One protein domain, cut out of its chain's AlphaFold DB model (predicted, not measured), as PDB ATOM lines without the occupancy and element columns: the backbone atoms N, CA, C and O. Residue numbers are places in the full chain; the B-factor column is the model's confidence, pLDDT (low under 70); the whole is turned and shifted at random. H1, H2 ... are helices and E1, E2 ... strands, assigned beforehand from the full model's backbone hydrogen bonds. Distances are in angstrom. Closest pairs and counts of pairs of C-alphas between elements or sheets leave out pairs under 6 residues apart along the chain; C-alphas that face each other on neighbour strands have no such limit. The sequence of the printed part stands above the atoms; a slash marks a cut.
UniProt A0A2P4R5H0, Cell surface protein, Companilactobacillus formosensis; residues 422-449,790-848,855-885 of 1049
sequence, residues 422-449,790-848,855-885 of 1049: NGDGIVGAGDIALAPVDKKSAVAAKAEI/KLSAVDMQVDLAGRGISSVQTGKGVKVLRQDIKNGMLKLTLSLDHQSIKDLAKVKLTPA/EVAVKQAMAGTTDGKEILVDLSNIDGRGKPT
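What this domain is: This is residues 422 to 449, 790 to 848 and 855 to 885 of the 1049 residues of the protein "Cell surface protein" of Companilactobacillus formosensis (UniProt A0A2P4R5H0). What is the main picture? A twisted sheet of four strands, E3 E4 E1 E6, has two short helices, H1 and H2, over one face and the two-stranded sheet E2 E5 over the other, partly face to face as a small sandwich. What else is there, and how large is it? E7 lies past E6, at one side of the large sheet. The printed part has 118 residues, in the order H1 H2 E1 E2 E3 E4 E5 E6 E7; both sheets are antiparallel and the class is mostly strand. It is compact, with a radius of gyration of the C-alphas of 14.1 A and spans of 41 by 28 by 24 A.

Where its parts are: Where are the helices? H1 is residues 429 to 434, 8.8 A long, beginning at C-alpha 429 (229.612, 240.272, 369.221); H2 is residues 440 to 446, 10.1 A. Where are the strands? E1 is residues 791 to 799, 23.4 A; E2 805 to 810, 14.1 A; E3 814 to 822, 23.0 A; E4 825 to 832, 22.2 A; E5 839 to 845, 17.8 A. E6 is residues 857 to 865, 23.6 A, and E7 874 to 878, 13.4 A, ending at C-alpha 878 (218.457, 235.593, 390.269). E3 bends by 55 degrees at residue 817 and E6 by 58 degrees at residue 860.

How they stand to each other: How is the large sheet paired? E3 and E4 are a hairpin, with N 817 and O 829 at 2.8 A; N 794 and O 830 of E1 and E4 are 2.9 A apart, and N 797 and O 860 of E1 and E6 2.8 A. How do the helices stand? They are on the same face, making two layers, helices on one face of a sheet: H1 is over E1 at a height of 7.0 A, H2 over E4 and only just over E3, with 3 of its 7 C-alphas there, at 8.5 A. They form a helical hairpin and touch, with Ile 432 and Lys 440 the closest C-alphas at 5.3 A; every O i to N i+4 pair is within hydrogen-bond range in H1, 2 of 3 in H2. What of E2, E5 and E7? N 842 and O 809 of E5 and E2 are 2.7 A apart, and the parts of the two sheets that face each other are 10.2 A centre to centre. E7 pairs with no named strand; its closest C-alpha to E6 is Asn 877, 5.9 A from Ala 857.

The domain as a whole: How far does it reach? The C-alphas farthest apart, of Gly 423 and Arg 881, are 43.7 A apart. Where are the cuts? Residues 450 to 789 and 849 to 854 are not printed; the C-alpha gaps are 18.8 A and 9.9 A. Are links long or confidence low? Of the links that are printed whole, none is long. The mean pLDDT of the printed part is 93.3; residues 835 and 885 are under 70.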
ATOM      1  N   ASN A 422     234.143 244.475 362.033       95.19
ATOM      2  CA  ASN A 422     234.407 245.765 362.674       95.19
ATOM      3  C   ASN A 422     235.893 246.175 362.574       95.19
ATOM      4  O   ASN A 422     236.206 247.350 362.755       95.19
ATOM      5  N   GLY A 423     236.777 245.247 362.191       94.19
ATOM      6  CA  GLY A 423     238.180 245.485 361.878       94.19
ATOM      7  C   GLY A 423     239.092 245.567 363.098       94.19
ATOM      8  O   GLY A 423     240.204 246.085 362.956       94.19
ATOM      9  N   ASP A 424     238.653 245.096 364.267       94.56
ATOM     10  CA  ASP A 424     239.388 245.216 365.532       94.56
ATOM     11  C   ASP A 424     240.407 244.081 365.788       94.56
ATOM     12  O   ASP A 424     241.169 244.091 366.763       94.56
ATOM     13  N   GLY A 425     240.479 243.115 364.869       94.00
ATOM     14  CA  GLY A 425     241.386 241.972 364.921       94.00
ATOM     15  C   GLY A 425     240.850 240.764 365.682       94.00
ATOM     16  O   GLY A 425     241.546 239.744 365.760       94.00
ATOM     17  N   ILE A 426     239.648 240.853 366.251       95.50
ATOM     18  CA  ILE A 426     238.970 239.799 367.001       95.50
ATOM     19  C   ILE A 426     237.614 239.553 366.339       95.50
ATOM     20  O   ILE A 426     236.985 240.453 365.813       95.50
ATOM     21  N   VAL A 427     237.155 238.301 366.340       97.75
ATOM     22  CA  VAL A 427     235.775 238.001 365.945       97.75
ATOM     23  C   VAL A 427     234.941 237.931 367.214       97.75
ATOM     24  O   VAL A 427     235.177 237.060 368.054       97.75
ATOM     25  N   GLY A 428     233.969 238.821 367.351       97.50
ATOM     26  CA  GLY A 428     233.150 238.978 368.546       97.50
ATOM     27  C   GLY A 428     231.686 239.326 368.264       97.50
ATOM     28  O   GLY A 428     231.135 239.098 367.181       97.50
ATOM     29  N   ALA A 429     231.005 239.841 369.288       97.81
ATOM     30  CA  ALA A 429     229.612 240.272 369.221       97.81
ATOM     31  C   ALA A 429     229.407 241.453 368.256       97.81
ATOM     32  O   ALA A 429     228.345 241.554 367.635       97.81
ATOM     33  N   GLY A 430     230.413 242.320 368.117       97.38
ATOM     34  CA  GLY A 430     230.419 243.438 367.172       97.38
ATOM     35  C   GLY A 430     230.365 242.959 365.723       97.38
ATOM     36  O   GLY A 430     229.553 243.438 364.930       97.38
ATOM     37  N   ASP A 431     231.123 241.916 365.402       98.44
ATOM     38  CA  ASP A 431     231.121 241.315 364.068       98.44
ATOM     39  C   ASP A 431     229.820 240.601 363.766       98.44
ATOM     40  O   ASP A 431     229.274 240.730 362.674       98.44
ATOM     41  N   ILE A 432     229.256 239.889 364.746       98.19
ATOM     42  CA  ILE A 432     227.934 239.267 364.596       98.19
ATOM     43  C   ILE A 432     226.878 240.337 364.298       98.19
ATOM     44  O   ILE A 432     225.949 240.105 363.515       98.19
ATOM     45  N   ALA A 433     226.989 241.508 364.929       96.69
ATOM     46  CA  ALA A 433     226.089 242.622 364.691       96.69
ATOM     47  C   ALA A 433     226.189 243.149 363.249       96.69
ATOM     48  O   ALA A 433     225.143 243.268 362.603       96.69
ATOM     49  N   LEU A 434     227.406 243.373 362.742       97.69
ATOM     50  CA  LEU A 434     227.661 243.909 361.398       97.69
ATOM     51  C   LEU A 434     227.499 242.890 360.263       97.69
ATOM     52  O   LEU A 434     227.208 243.275 359.131       97.69
ATOM     53  N   ALA A 435     227.671 241.600 360.545       97.62
ATOM     54  CA  ALA A 435     227.688 240.574 359.515       97.62
ATOM     55  C   ALA A 435     226.362 240.500 358.729       97.62
ATOM     56  O   ALA A 435     225.277 240.592 359.325       97.62
ATOM     57  N   PRO A 436     226.428 240.244 357.404       96.56
ATOM     58  CA  PRO A 436     225.262 239.923 356.591       96.56
ATOM     59  C   PRO A 436     224.440 238.787 357.203       96.56
ATOM     60  O   PRO A 436     224.986 237.878 357.831       96.56
ATOM     61  N   VAL A 437     223.118 238.824 357.011       93.81
ATOM     62  CA  VAL A 437     222.169 237.897 357.658       93.81
ATOM     63  C   VAL A 437     222.547 236.427 357.439       93.81
ATOM     64  O   VAL A 437     222.490 235.643 358.383       93.81
ATOM     65  N   ASP A 438     222.989 236.063 356.234       95.31
ATOM     66  CA  ASP A 438     223.418 234.708 355.865       95.31
ATOM     67  C   ASP A 438     224.784 234.307 356.455       95.31
ATOM     68  O   ASP A 438     225.116 233.122 356.505       95.31
ATOM     69  N   LYS A 439     225.579 235.272 356.933       97.62
ATOM     70  CA  LYS A 439     226.907 235.056 357.529       97.62
ATOM     71  C   LYS A 439     226.912 235.086 359.054       97.62
ATOM     72  O   LYS A 439     227.842 234.538 359.646       97.62
ATOM     73  N   LYS A 440     225.888 235.652 359.707       96.69
ATOM     74  CA  LYS A 440     225.848 235.816 361.175       96.69
ATOM     75  C   LYS A 440     226.128 234.521 361.949       96.69
ATOM     76  O   LYS A 440     226.868 234.565 362.926       96.69
ATOM     77  N   SER A 441     225.605 233.370 361.518       97.06
ATOM     78  CA  SER A 441     225.866 232.085 362.196       97.06
ATOM     79  C   SER A 441     227.318 231.614 362.058       97.06
ATOM     80  O   SER A 441     227.878 231.066 363.004       97.06
ATOM     81  N   ALA A 442     227.958 231.860 360.908       97.69
ATOM     82  CA  ALA A 442     229.367 231.525 360.698       97.69
ATOM     83  C   ALA A 442     230.289 232.402 361.561       97.69
ATOM     84  O   ALA A 442     231.244 231.895 362.149       97.69
ATOM     85  N   VAL A 443     229.963 233.692 361.691       98.12
ATOM     86  CA  VAL A 443     230.662 234.618 362.596       98.12
ATOM     87  C   VAL A 443     230.443 234.205 364.051       98.12
ATOM     88  O   VAL A 443     231.406 234.032 364.792       98.12
ATOM     89  N   ALA A 444     229.199 233.911 364.449       98.12
ATOM     90  CA  ALA A 444     228.875 233.440 365.796       98.12
ATOM     91  C   ALA A 444     229.620 232.152 366.181       98.12
ATOM     92  O   ALA A 444     230.052 232.005 367.323       98.12
ATOM     93  N   ALA A 445     229.841 231.234 365.238       97.12
ATOM     94  CA  ALA A 445     230.625 230.021 365.473       97.12
ATOM     95  C   ALA A 445     232.095 230.302 365.844       97.12
ATOM     96  O   ALA A 445     232.730 229.469 366.494       97.12
ATOM     97  N   LYS A 446     232.638 231.461 365.448       96.94
ATOM     98  CA  LYS A 446     234.013 231.901 365.742       96.94
ATOM     99  C   LYS A 446     234.101 232.978 366.822       96.94
ATOM    100  O   LYS A 446     235.193 233.190 367.327       96.94
ATOM    101  N   ALA A 447     232.981 233.597 367.185       97.06
ATOM    102  CA  ALA A 447     232.947 234.698 368.132       97.06
ATOM    103  C   ALA A 447     233.464 234.312 369.528       97.06
ATOM    104  O   ALA A 447     233.077 233.271 370.088       97.06
ATOM    105  N   GLU A 448     234.293 235.187 370.091       95.81
ATOM    106  CA  GLU A 448     234.846 235.109 371.441       95.81
ATOM    107  C   GLU A 448     234.411 236.315 372.287       95.81
ATOM    108  O   GLU A 448     234.151 237.396 371.770       95.81
ATOM    109  N   ILE A 449     234.344 236.134 373.611       96.94
ATOM    110  CA  ILE A 449     234.085 237.229 374.556       96.94
ATOM    111  C   ILE A 449     235.430 237.701 375.112       96.94
ATOM    112  O   ILE A 449     236.010 237.053 375.988       96.94
ATOM    113  N   LYS A 790     221.920 250.797 370.463       90.69
ATOM    114  CA  LYS A 790     221.102 249.944 369.600       90.69
ATOM    115  C   LYS A 790     221.743 248.564 369.530       90.69
ATOM    116  O   LYS A 790     222.666 248.375 368.749       90.69
ATOM    117  N   LEU A 791     221.304 247.628 370.369       94.06
ATOM    118  CA  LEU A 791     221.850 246.265 370.382       94.06
ATOM    119  C   LEU A 791     221.269 245.418 369.242       94.06
ATOM    120  O   LEU A 791     220.071 245.480 368.970       94.06
ATOM    121  N   SER A 792     222.112 244.602 368.613       94.88
ATOM    122  CA  SER A 792     221.752 243.687 367.515       94.88
ATOM    123  C   SER A 792     222.274 242.261 367.700       94.88
ATOM    124  O   SER A 792     221.837 241.354 366.989       94.88
ATOM    125  N   ALA A 793     223.186 242.038 368.647       97.19
ATOM    126  CA  ALA A 793     223.683 240.713 368.998       97.19
ATOM    127  C   ALA A 793     223.975 240.612 370.500       97.19
ATOM    128  O   ALA A 793     224.347 241.602 371.129       97.19
ATOM    129  N   VAL A 794     223.830 239.416 371.068       98.12
ATOM    130  CA  VAL A 794     224.274 239.097 372.432       98.12
ATOM    131  C   VAL A 794     224.936 237.726 372.408       98.12
ATOM    132  O   VAL A 794     224.290 236.740 372.048       98.12
ATOM    133  N   ASP A 795     226.205 237.660 372.795       98.50
ATOM    134  CA  ASP A 795     226.929 236.411 373.010       98.50
ATOM    135  C   ASP A 795     227.044 236.124 374.508       98.50
ATOM    136  O   ASP A 795     227.353 237.024 375.286       98.50
ATOM    137  N   MET A 796     226.747 234.895 374.932       98.44
ATOM    138  CA  MET A 796     226.663 234.519 376.346       98.44
ATOM    139  C   MET A 796     227.308 233.164 376.610       98.44
ATOM    140  O   MET A 796     227.176 232.223 375.825       98.44
ATOM    141  N   GLN A 797     227.918 233.043 377.786       98.12
ATOM    142  CA  GLN A 797     228.365 231.783 378.366       98.12
ATOM    143  C   GLN A 797     227.604 231.533 379.668       98.12
ATOM    144  O   GLN A 797     227.739 232.279 380.644       98.12
ATOM    145  N   VAL A 798     226.789 230.481 379.670       97.75
ATOM    146  CA  VAL A 798     225.931 230.086 380.789       97.75
ATOM    147  C   VAL A 798     226.460 228.787 381.383       97.75
ATOM    148  O   VAL A 798     226.460 227.751 380.724       97.75
ATOM    149  N   ASP A 799     226.912 228.835 382.631       96.31
ATOM    150  CA  ASP A 799     227.265 227.648 383.406       96.31
ATOM    151  C   ASP A 799     225.983 226.893 383.753       96.31
ATOM    152  O   ASP A 799     225.111 227.428 384.441       96.31
ATOM    153  N   LEU A 800     225.848 225.668 383.246       94.69
ATOM    154  CA  LEU A 800     224.665 224.836 383.441       94.69
ATOM    155  C   LEU A 800     224.671 224.109 384.787       94.69
ATOM    156  O   LEU A 800     223.733 223.357 385.063       94.69
ATOM    157  N   ALA A 801     225.700 224.304 385.619       91.06
ATOM    158  CA  ALA A 801     225.806 223.708 386.944       91.06
ATOM    159  C   ALA A 801     225.576 222.183 386.912       91.06
ATOM    160  O   ALA A 801     224.830 221.634 387.718       91.06
ATOM    161  N   GLY A 802     226.153 221.494 385.919       88.31
ATOM    162  CA  GLY A 802     226.021 220.041 385.737       88.31
ATOM    163  C   GLY A 802     224.688 219.556 385.146       88.31
ATOM    164  O   GLY A 802     224.441 218.353 385.132       88.31
ATOM    165  N   ARG A 803     223.821 220.456 384.664       90.75
ATOM    166  CA  ARG A 803     222.555 220.117 383.989       90.75
ATOM    167  C   ARG A 803     222.729 220.121 382.467       90.75
ATOM    168  O   ARG A 803     223.581 220.820 381.929       90.75
ATOM    169  N   GLY A 804     221.899 219.357 381.762       91.56
ATOM    170  CA  GLY A 804     221.708 219.482 380.318       91.56
ATOM    171  C   GLY A 804     220.602 220.483 379.978       91.56
ATOM    172  O   GLY A 804     219.917 221.008 380.860       91.56
ATOM    173  N   ILE A 805     220.380 220.710 378.683       95.31
ATOM    174  CA  ILE A 805     219.245 221.492 378.176       95.31
ATOM    175  C   ILE A 805     218.366 220.611 377.288       95.31
ATOM    176  O   ILE A 805     218.864 219.756 376.564       95.31
ATOM    177  N   SER A 806     217.056 220.828 377.345       93.75
ATOM    178  CA  SER A 806     216.059 220.127 376.524       93.75
ATOM    179  C   SER A 806     215.515 220.994 375.389       93.75
ATOM    180  O   SER A 806     215.168 220.477 374.335       93.75
ATOM    181  N   SER A 807     215.430 222.313 375.587       95.06
ATOM    182  CA  SER A 807     215.034 223.261 374.539       95.06
ATOM    183  C   SER A 807     215.462 224.687 374.877       95.06
ATOM    184  O   SER A 807     215.602 225.043 376.052       95.06
ATOM    185  N   VAL A 808     215.629 225.502 373.835       96.88
ATOM    186  CA  VAL A 808     215.797 226.957 373.911       96.88
ATOM    187  C   VAL A 808     214.675 227.591 373.095       96.88
ATOM    188  O   VAL A 808     214.538 227.317 371.907       96.88
ATOM    189  N   GLN A 809     213.853 228.419 373.734       96.62
ATOM    190  CA  GLN A 809     212.771 229.165 373.088       96.62
ATOM    191  C   GLN A 809     213.101 230.652 373.129       96.62
ATOM    192  O   GLN A 809     213.373 231.180 374.205       96.62
ATOM    193  N   THR A 810     213.079 231.341 371.993       96.75
ATOM    194  CA  THR A 810     213.436 232.763 371.920       96.75
ATOM    195  C   THR A 810     212.223 233.687 372.007       96.75
ATOM    196  O   THR A 810     211.088 233.292 371.732       96.75
ATOM    197  N   GLY A 811     212.459 234.934 372.425       91.88
ATOM    198  CA  GLY A 811     211.465 236.003 372.342       91.88
ATOM    199  C   GLY A 811     211.185 236.438 370.896       91.88
ATOM    200  O   GLY A 811     211.920 236.105 369.964       91.88
ATOM    201  N   LYS A 812     210.117 237.222 370.691       91.56
ATOM    202  CA  LYS A 812     209.783 237.777 369.368       91.56
ATOM    203  C   LYS A 812     210.923 238.673 368.863       91.56
ATOM    204  O   LYS A 812     211.331 239.598 369.557       91.56
ATOM    205  N   GLY A 813     211.391 238.421 367.639       92.19
ATOM    206  CA  GLY A 813     212.506 239.155 367.027       92.19
ATOM    207  C   GLY A 813     213.893 238.731 367.514       92.19
ATOM    208  O   GLY A 813     214.849 239.467 367.291       92.19
ATOM    209  N   VAL A 814     214.013 237.577 368.180       96.94
ATOM    210  CA  VAL A 814     215.292 236.998 368.610       96.94
ATOM    211  C   VAL A 814     215.524 235.669 367.905       96.94
ATOM    212  O   VAL A 814     214.650 234.795 367.912       96.94
ATOM    213  N   LYS A 815     216.717 235.484 367.334       96.44
ATOM    214  CA  LYS A 815     217.117 234.235 366.666       96.44
ATOM    215  C   LYS A 815     218.388 233.671 367.284       96.44
ATOM    216  O   LYS A 815     219.341 234.410 367.528       96.44
ATOM    217  N   VAL A 816     218.407 232.357 367.491       97.81
ATOM    218  CA  VAL A 816     219.605 231.626 367.920       97.81
ATOM    219  C   VAL A 816     220.549 231.473 366.730       97.81
ATOM    220  O   VAL A 816     220.155 230.945 365.695       97.81
ATOM    221  N   LEU A 817     221.789 231.934 366.886       98.12
ATOM    222  CA  LEU A 817     222.859 231.785 365.894       98.12
ATOM    223  C   LEU A 817     223.847 230.674 366.268       98.12
ATOM    224  O   LEU A 817     224.371 229.995 365.391       98.12
ATOM    225  N   ARG A 818     224.094 230.492 367.571       97.94
ATOM    226  CA  ARG A 818     224.956 229.444 368.135       97.94
ATOM    227  C   ARG A 818     224.334 228.911 369.419       97.94
ATOM    228  O   ARG A 818     223.870 229.700 370.243       97.94
ATOM    229  N   GLN A 819     224.360 227.591 369.582       96.94
ATOM    230  CA  GLN A 819     223.933 226.882 370.787       96.94
ATOM    231  C   GLN A 819     224.829 225.655 370.987       96.94
ATOM    232  O   GLN A 819     224.482 224.554 370.565       96.94
ATOM    233  N   ASP A 820     225.960 225.846 371.659       95.75
ATOM    234  CA  ASP A 820     226.938 224.780 371.892       95.75
ATOM    235  C   ASP A 820     227.108 224.524 373.385       95.75
ATOM    236  O   ASP A 820     227.245 225.466 374.163       95.75
ATOM    237  N   ILE A 821     227.165 223.257 373.797       95.31
ATOM    238  CA  ILE A 821     227.516 222.885 375.171       95.31
ATOM    239  C   ILE A 821     228.888 222.228 375.169       95.31
ATOM    240  O   ILE A 821     229.090 221.196 374.530       95.31
ATOM    241  N   LYS A 822     229.829 222.807 375.914       92.06
ATOM    242  CA  LYS A 822     231.154 222.222 376.153       92.06
ATOM    243  C   LYS A 822     231.483 222.341 377.633       92.06
ATOM    244  O   LYS A 822     231.335 223.412 378.207       92.06
ATOM    245  N   ASN A 823     231.918 221.242 378.250       91.25
ATOM    246  CA  ASN A 823     232.337 221.198 379.658       91.25
ATOM    247  C   ASN A 823     231.300 221.787 380.640       91.25
ATOM    248  O   ASN A 823     231.656 222.521 381.555       91.25
ATOM    249  N   GLY A 824     230.009 221.507 380.426       92.44
ATOM    250  CA  GLY A 824     228.926 222.021 381.277       92.44
ATOM    251  C   GLY A 824     228.575 223.499 381.062       92.44
ATOM    252  O   GLY A 824     227.741 224.031 381.787       92.44
ATOM    253  N   MET A 825     229.163 224.157 380.062       96.62
ATOM    254  CA  MET A 825     228.904 225.552 379.722       96.62
ATOM    255  C   MET A 825     228.159 225.651 378.391       96.62
ATOM    256  O   MET A 825     228.633 225.151 377.370       96.62
ATOM    257  N   LEU A 826     227.004 226.313 378.402       97.62
ATOM    258  CA  LEU A 826     226.239 226.670 377.214       97.62
ATOM    259  C   LEU A 826     226.768 227.987 376.635       97.62
ATOM    260  O   LEU A 826     226.612 229.044 377.246       97.62
ATOM    261  N   LYS A 827     227.334 227.927 375.432       97.75
ATOM    262  CA  LYS A 827     227.586 229.090 374.582       97.75
ATOM    263  C   LYS A 827     226.335 229.373 373.763       97.75
ATOM    264  O   LYS A 827     225.982 228.587 372.881       97.75
ATOM    265  N   LEU A 828     225.661 230.475 374.073       98.38
ATOM    266  CA  LEU A 828     224.430 230.895 373.413       98.38
ATOM    267  C   LEU A 828     224.636 232.265 372.776       98.38
ATOM    268  O   LEU A 828     224.819 233.255 373.482       98.38
ATOM    269  N   THR A 829     224.553 232.321 371.451       98.56
ATOM    270  CA  THR A 829     224.661 233.571 370.692       98.56
ATOM    271  C   THR A 829     223.336 233.876 370.022       98.56
ATOM    272  O   THR A 829     222.776 233.032 369.316       98.56
ATOM    273  N   LEU A 830     222.842 235.089 370.234       98.06
ATOM    274  CA  LEU A 830     221.543 235.546 369.764       98.06
ATOM    275  C   LEU A 830     221.706 236.762 368.852       98.06
ATOM    276  O   LEU A 830     222.497 237.656 369.149       98.06
ATOM    277  N   SER A 831     220.917 236.819 367.780       97.00
ATOM    278  CA  SER A 831     220.686 238.053 367.017       97.00
ATOM    279  C   SER A 831     219.355 238.681 367.397       97.00
ATOM    280  O   SER A 831     218.403 237.975 367.742       97.00
ATOM    281  N   LEU A 832     219.314 240.011 367.338       95.19
ATOM    282  CA  LEU A 832     218.174 240.841 367.704       95.19
ATOM    283  C   LEU A 832     217.718 241.628 366.467       95.19
ATOM    284  O   LEU A 832     218.483 242.417 365.916       95.19
ATOM    285  N   ASP A 833     216.470 241.427 366.039       86.69
ATOM    286  CA  ASP A 833     215.917 242.040 364.824       86.69
ATOM    287  C   ASP A 833     215.451 243.506 365.050       86.69
ATOM    288  O   ASP A 833     215.130 244.203 364.091       86.69
ATOM    289  N   HIS A 834     215.370 243.993 366.303       74.94
ATOM    290  CA  HIS A 834     215.029 245.389 366.648       74.94
ATOM    291  C   HIS A 834     215.473 245.787 368.077       74.94
ATOM    292  O   HIS A 834     215.786 244.946 368.913       74.94
ATOM    293  N   GLN A 835     215.490 247.093 368.370       69.19
ATOM    294  CA  GLN A 835     216.266 247.702 369.473       69.19
ATOM    295  C   GLN A 835     215.631 247.638 370.873       69.19
ATOM    296  O   GLN A 835     216.293 247.952 371.858       69.19
ATOM    297  N   SER A 836     214.356 247.265 370.990       75.81
ATOM    298  CA  SER A 836     213.598 247.291 372.255       75.81
ATOM    299  C   SER A 836     213.409 245.910 372.895       75.81
ATOM    300  O   SER A 836     212.533 245.734 373.745       75.81
ATOM    301  N   ILE A 837     214.189 244.915 372.470       83.62
ATOM    302  CA  ILE A 837     214.053 243.535 372.938       83.62
ATOM    303  C   ILE A 837     214.542 243.421 374.387       83.62
ATOM    304  O   ILE A 837     215.702 243.683 374.693       83.62
ATOM    305  N   LYS A 838     213.638 242.997 375.277       90.06
ATOM    306  CA  LYS A 838     213.936 242.693 376.688       90.06
ATOM    307  C   LYS A 838     213.983 241.195 376.966       90.06
ATOM    308  O   LYS A 838     214.791 240.749 377.771       90.06
ATOM    309  N   ASP A 839     213.128 240.419 376.311       93.88
ATOM    310  CA  ASP A 839     213.062 238.970 376.486       93.88
ATOM    311  C   ASP A 839     213.945 238.283 375.441       93.88
ATOM    312  O   ASP A 839     213.639 238.326 374.250       93.88
ATOM    313  N   LEU A 840     215.036 237.651 375.885       96.69
ATOM    314  CA  LEU A 840     215.990 236.995 374.992       96.69
ATOM    315  C   LEU A 840     215.590 235.542 374.727       96.69
ATOM    316  O   LEU A 840     215.228 235.182 373.605       96.69
ATOM    317  N   ALA A 841     215.638 234.701 375.762       97.50
ATOM    318  CA  ALA A 841     215.380 233.272 375.630       97.50
ATOM    319  C   ALA A 841     214.868 232.636 376.931       97.50
ATOM    320  O   ALA A 841     215.130 233.117 378.030       97.50
ATOM    321  N   LYS A 842     214.165 231.513 376.807       97.50
ATOM    322  CA  LYS A 842     213.834 230.581 377.885       97.50
ATOM    323  C   LYS A 842     214.550 229.267 377.606       97.50
ATOM    324  O   LYS A 842     214.336 228.663 376.556       97.50
ATOM    325  N   VAL A 843     215.389 228.827 378.535       97.12
ATOM    326  CA  VAL A 843     216.144 227.574 378.424       97.12
ATOM    327  C   VAL A 843     215.550 226.566 379.394       97.12
ATOM    328  O   VAL A 843     215.569 226.780 380.606       97.12
ATOM    329  N   LYS A 844     215.011 225.467 378.867       96.19
ATOM    330  CA  LYS A 844     214.456 224.378 379.675       96.19
ATOM    331  C   LYS A 844     215.566 223.388 380.016       96.19
ATOM    332  O   LYS A 844     216.112 222.739 379.124       96.19
ATOM    333  N   LEU A 845     215.884 223.263 381.295       94.25
ATOM    334  CA  LEU A 845     216.948 222.416 381.828       94.25
ATOM    335  C   LEU A 845     216.476 220.963 381.972       94.25
ATOM    336  O   LEU A 845     215.296 220.703 382.220       94.25
ATOM    337  N   THR A 846     217.400 220.009 381.854       90.94
ATOM    338  CA  THR A 846     217.154 218.641 382.331       90.94
ATOM    339  C   THR A 846     217.119 218.629 383.866       90.94
ATOM    340  O   THR A 846     217.707 219.519 384.491       90.94
ATOM    341  N   PRO A 847     216.463 217.638 384.501       82.69
ATOM    342  CA  PRO A 847     216.487 217.494 385.953       82.69
ATOM    343  C   PRO A 847     217.921 217.482 386.497       82.69
ATOM    344  O   PRO A 847     218.827 216.933 385.865       82.69
ATOM    345  N   ALA A 848     218.126 218.101 387.658       75.44
ATOM    346  CA  ALA A 848     219.400 218.031 388.363       75.44
ATOM    347  C   ALA A 848     219.624 216.606 388.899       75.44
ATOM    348  O   ALA A 848     218.678 215.962 389.351       75.44
ATOM    349  N   GLU A 855     223.490 226.395 391.176       86.44
ATOM    350  CA  GLU A 855     222.563 227.155 390.345       86.44
ATOM    351  C   GLU A 855     223.193 227.532 389.005       86.44
ATOM    352  O   GLU A 855     224.336 227.981 388.933       86.44
ATOM    353  N   VAL A 856     222.404 227.378 387.939       91.94
ATOM    354  CA  VAL A 856     222.742 227.854 386.592       91.94
ATOM    355  C   VAL A 856     222.961 229.365 386.621       91.94
ATOM    356  O   VAL A 856     222.149 230.093 387.194       91.94
ATOM    357  N   ALA A 857     224.023 229.845 385.984       95.06
ATOM    358  CA  ALA A 857     224.369 231.262 385.992       95.06
ATOM    359  C   ALA A 857     225.003 231.697 384.670       95.06
ATOM    360  O   ALA A 857     225.834 230.989 384.105       95.06
ATOM    361  N   VAL A 858     224.674 232.903 384.204       97.25
ATOM    362  CA  VAL A 858     225.468 233.573 383.167       97.25
ATOM    363  C   VAL A 858     226.790 233.978 383.809       97.25
ATOM    364  O   VAL A 858     226.798 234.672 384.831       97.25
ATOM    365  N   LYS A 859     227.899 233.504 383.236       96.81
ATOM    366  CA  LYS A 859     229.264 233.780 383.707       96.81
ATOM    367  C   LYS A 859     229.957 234.838 382.866       96.81
ATOM    368  O   LYS A 859     230.732 235.617 383.413       96.81
ATOM    369  N   GLN A 860     229.662 234.866 381.567       97.81
ATOM    370  CA  GLN A 860     230.143 235.895 380.656       97.81
ATOM    371  C   GLN A 860     229.062 236.294 379.660       97.81
ATOM    372  O   GLN A 860     228.264 235.452 379.244       97.81
ATOM    373  N   ALA A 861     229.055 237.561 379.260       98.31
ATOM    374  CA  ALA A 861     228.255 238.028 378.138       98.31
ATOM    375  C   ALA A 861     228.869 239.266 377.474       98.31
ATOM    376  O   ALA A 861     229.477 240.103 378.135       98.31
ATOM    377  N   MET A 862     228.659 239.421 376.176       98.38
ATOM    378  CA  MET A 862     229.025 240.627 375.443       98.38
ATOM    379  C   MET A 862     227.933 240.952 374.434       98.38
ATOM    380  O   MET A 862     227.386 240.057 373.789       98.38
ATOM    381  N   ALA A 863     227.574 242.229 374.334       97.56
ATOM    382  CA  ALA A 863     226.553 242.688 373.405       97.56
ATOM    383  C   ALA A 863     227.189 243.450 372.241       97.56
ATOM    384  O   ALA A 863     228.074 244.277 372.446       97.56
ATOM    385  N   GLY A 864     226.712 243.182 371.029       97.00
ATOM    386  CA  GLY A 864     227.088 243.893 369.814       97.00
ATOM    387  C   GLY A 864     226.046 244.947 369.470       97.00
ATOM    388  O   GLY A 864     224.845 244.658 369.419       97.00
ATOM    389  N   THR A 865     226.505 246.167 369.234       95.38
ATOM    390  CA  THR A 865     225.684 247.286 368.758       95.38
ATOM    391  C   THR A 865     225.571 247.282 367.234       95.38
ATOM    392  O   THR A 865     226.409 246.704 366.548       95.38
ATOM    393  N   THR A 866     224.556 247.945 366.678       93.75
ATOM    394  CA  THR A 866     224.337 248.010 365.221       93.75
ATOM    395  C   THR A 866     225.471 248.688 364.447       93.75
ATOM    396  O   THR A 866     225.571 248.482 363.245       93.75
ATOM    397  N   ASP A 867     226.293 249.507 365.110       93.88
ATOM    398  CA  ASP A 867     227.512 250.124 364.571       93.88
ATOM    399  C   ASP A 867     228.780 249.296 364.852       93.88
ATOM    400  O   ASP A 867     229.886 249.768 364.615       93.88
ATOM    401  N   GLY A 868     228.638 248.060 365.342       94.94
ATOM    402  CA  GLY A 868     229.742 247.109 365.511       94.94
ATOM    403  C   GLY A 868     230.556 247.265 366.792       94.94
ATOM    404  O   GLY A 868     231.495 246.501 367.008       94.94
ATOM    405  N   LYS A 869     230.194 248.200 367.680       94.69
ATOM    406  CA  LYS A 869     230.821 248.323 369.004       94.69
ATOM    407  C   LYS A 869     230.384 247.196 369.920       94.69
ATOM    408  O   LYS A 869     229.219 246.784 369.905       94.69
ATOM    409  N   GLU A 870     231.298 246.787 370.781       96.56
ATOM    410  CA  GLU A 870     231.081 245.724 371.749       96.56
ATOM    411  C   GLU A 870     230.963 246.276 373.156       96.56
ATOM    412  O   GLU A 870     231.740 247.132 373.574       96.56
ATOM    413  N   ILE A 871     229.978 245.779 373.894       96.56
ATOM    414  CA  ILE A 871     229.723 246.191 375.265       96.56
ATOM    415  C   ILE A 871     229.902 244.990 376.184       96.56
ATOM    416  O   ILE A 871     229.138 244.021 376.117       96.56
ATOM    417  N   LEU A 872     230.872 245.082 377.097       97.62
ATOM    418  CA  LEU A 872     230.982 244.168 378.230       97.62
ATOM    419  C   LEU A 872     229.875 244.483 379.247       97.62
ATOM    420  O   LEU A 872     230.061 245.268 380.178       97.62
ATOM    421  N   VAL A 873     228.708 243.877 379.047       97.31
ATOM    422  CA  VAL A 873     227.503 244.070 379.871       97.31
ATOM    423  C   VAL A 873     227.714 243.672 381.336       97.31
ATOM    424  O   VAL A 873     228.608 242.893 381.672       97.31
ATOM    425  N   ASP A 874     226.876 244.188 382.231       97.38
ATOM    426  CA  ASP A 874     226.752 243.653 383.589       97.38
ATOM    427  C   ASP A 874     225.937 242.352 383.589       97.38
ATOM    428  O   ASP A 874     225.146 242.091 382.680       97.38
ATOM    429  N   LEU A 875     226.106 241.536 384.632       97.31
ATOM    430  CA  LEU A 875     225.377 240.279 384.803       97.31
ATOM    431  C   LEU A 875     224.521 240.316 386.071       97.31
ATOM    432  O   LEU A 875     224.972 240.753 387.127       97.31
ATOM    433  N   SER A 876     223.296 239.803 385.975       95.75
ATOM    434  CA  SER A 876     222.368 239.663 387.102       95.75
ATOM    435  C   SER A 876     221.788 238.253 387.124       95.75
ATOM    436  O   SER A 876     220.874 237.948 386.366       95.75
ATOM    437  N   ASN A 877     222.261 237.400 388.027       94.94
ATOM    438  CA  ASN A 877     221.719 236.055 388.222       94.94
ATOM    439  C   ASN A 877     220.765 236.052 389.430       94.94
ATOM    440  O   ASN A 877     221.150 236.497 390.509       94.94
ATOM    441  N   ILE A 878     219.524 235.589 389.253       90.25
ATOM    442  CA  ILE A 878     218.457 235.593 390.269       90.25
ATOM    443  C   ILE A 878     217.960 234.158 390.500       90.25
ATOM    444  O   ILE A 878     217.536 233.493 389.551       90.25
ATOM    445  N   ASP A 879     217.998 233.703 391.755       83.75
ATOM    446  CA  ASP A 879     217.552 232.371 392.171       83.75
ATOM    447  C   ASP A 879     216.025 232.195 392.084       83.75
ATOM    448  O   ASP A 879     215.258 233.142 391.882       83.75
ATOM    449  N   GLY A 880     215.557 230.956 392.273       71.00
ATOM    450  CA  GLY A 880     214.127 230.625 392.241       71.00
ATOM    451  C   GLY A 880     213.304 231.256 393.375       71.00
ATOM    452  O   GLY A 880     212.080 231.149 393.365       71.00
ATOM    453  N   ARG A 881     213.955 231.911 394.346       70.38
ATOM    454  CA  ARG A 881     213.339 232.653 395.459       70.38
ATOM    455  C   ARG A 881     213.359 234.167 395.215       70.38
ATOM    456  O   ARG A 881     213.007 234.928 396.115       70.38
ATOM    457  N   GLY A 882     213.777 234.611 394.028       71.19
ATOM    458  CA  GLY A 882     213.854 236.023 393.664       71.19
ATOM    459  C   GLY A 882     215.037 236.769 394.288       71.19
ATOM    460  O   GLY A 882     215.041 238.000 394.283       71.19
ATOM    461  N   LYS A 883     216.033 236.065 394.837       72.31
ATOM    462  CA  LYS A 883     217.233 236.669 395.426       72.31
ATOM    463  C   LYS A 883     218.400 236.642 394.435       72.31
ATOM    464  O   LYS A 883     218.544 235.667 393.700       72.31
ATOM    465  N   PRO A 884     219.270 237.669 394.416       75.56
ATOM    466  CA  PRO A 884     220.520 237.602 393.670       75.56
ATOM    467  C   PRO A 884     221.334 236.380 394.106       75.56
ATOM    468  O   PRO A 884     221.542 236.174 395.306       75.56
ATOM    469  N   THR A 885     221.793 235.577 393.150       66.19
ATOM    470  CA  THR A 885     222.680 234.453 393.453       66.19
ATOM    471  C   THR A 885     224.023 235.017 393.919       66.19
ATOM    472  O   THR A 885     224.562 235.961 393.334       66.19
TER     473      THR A 885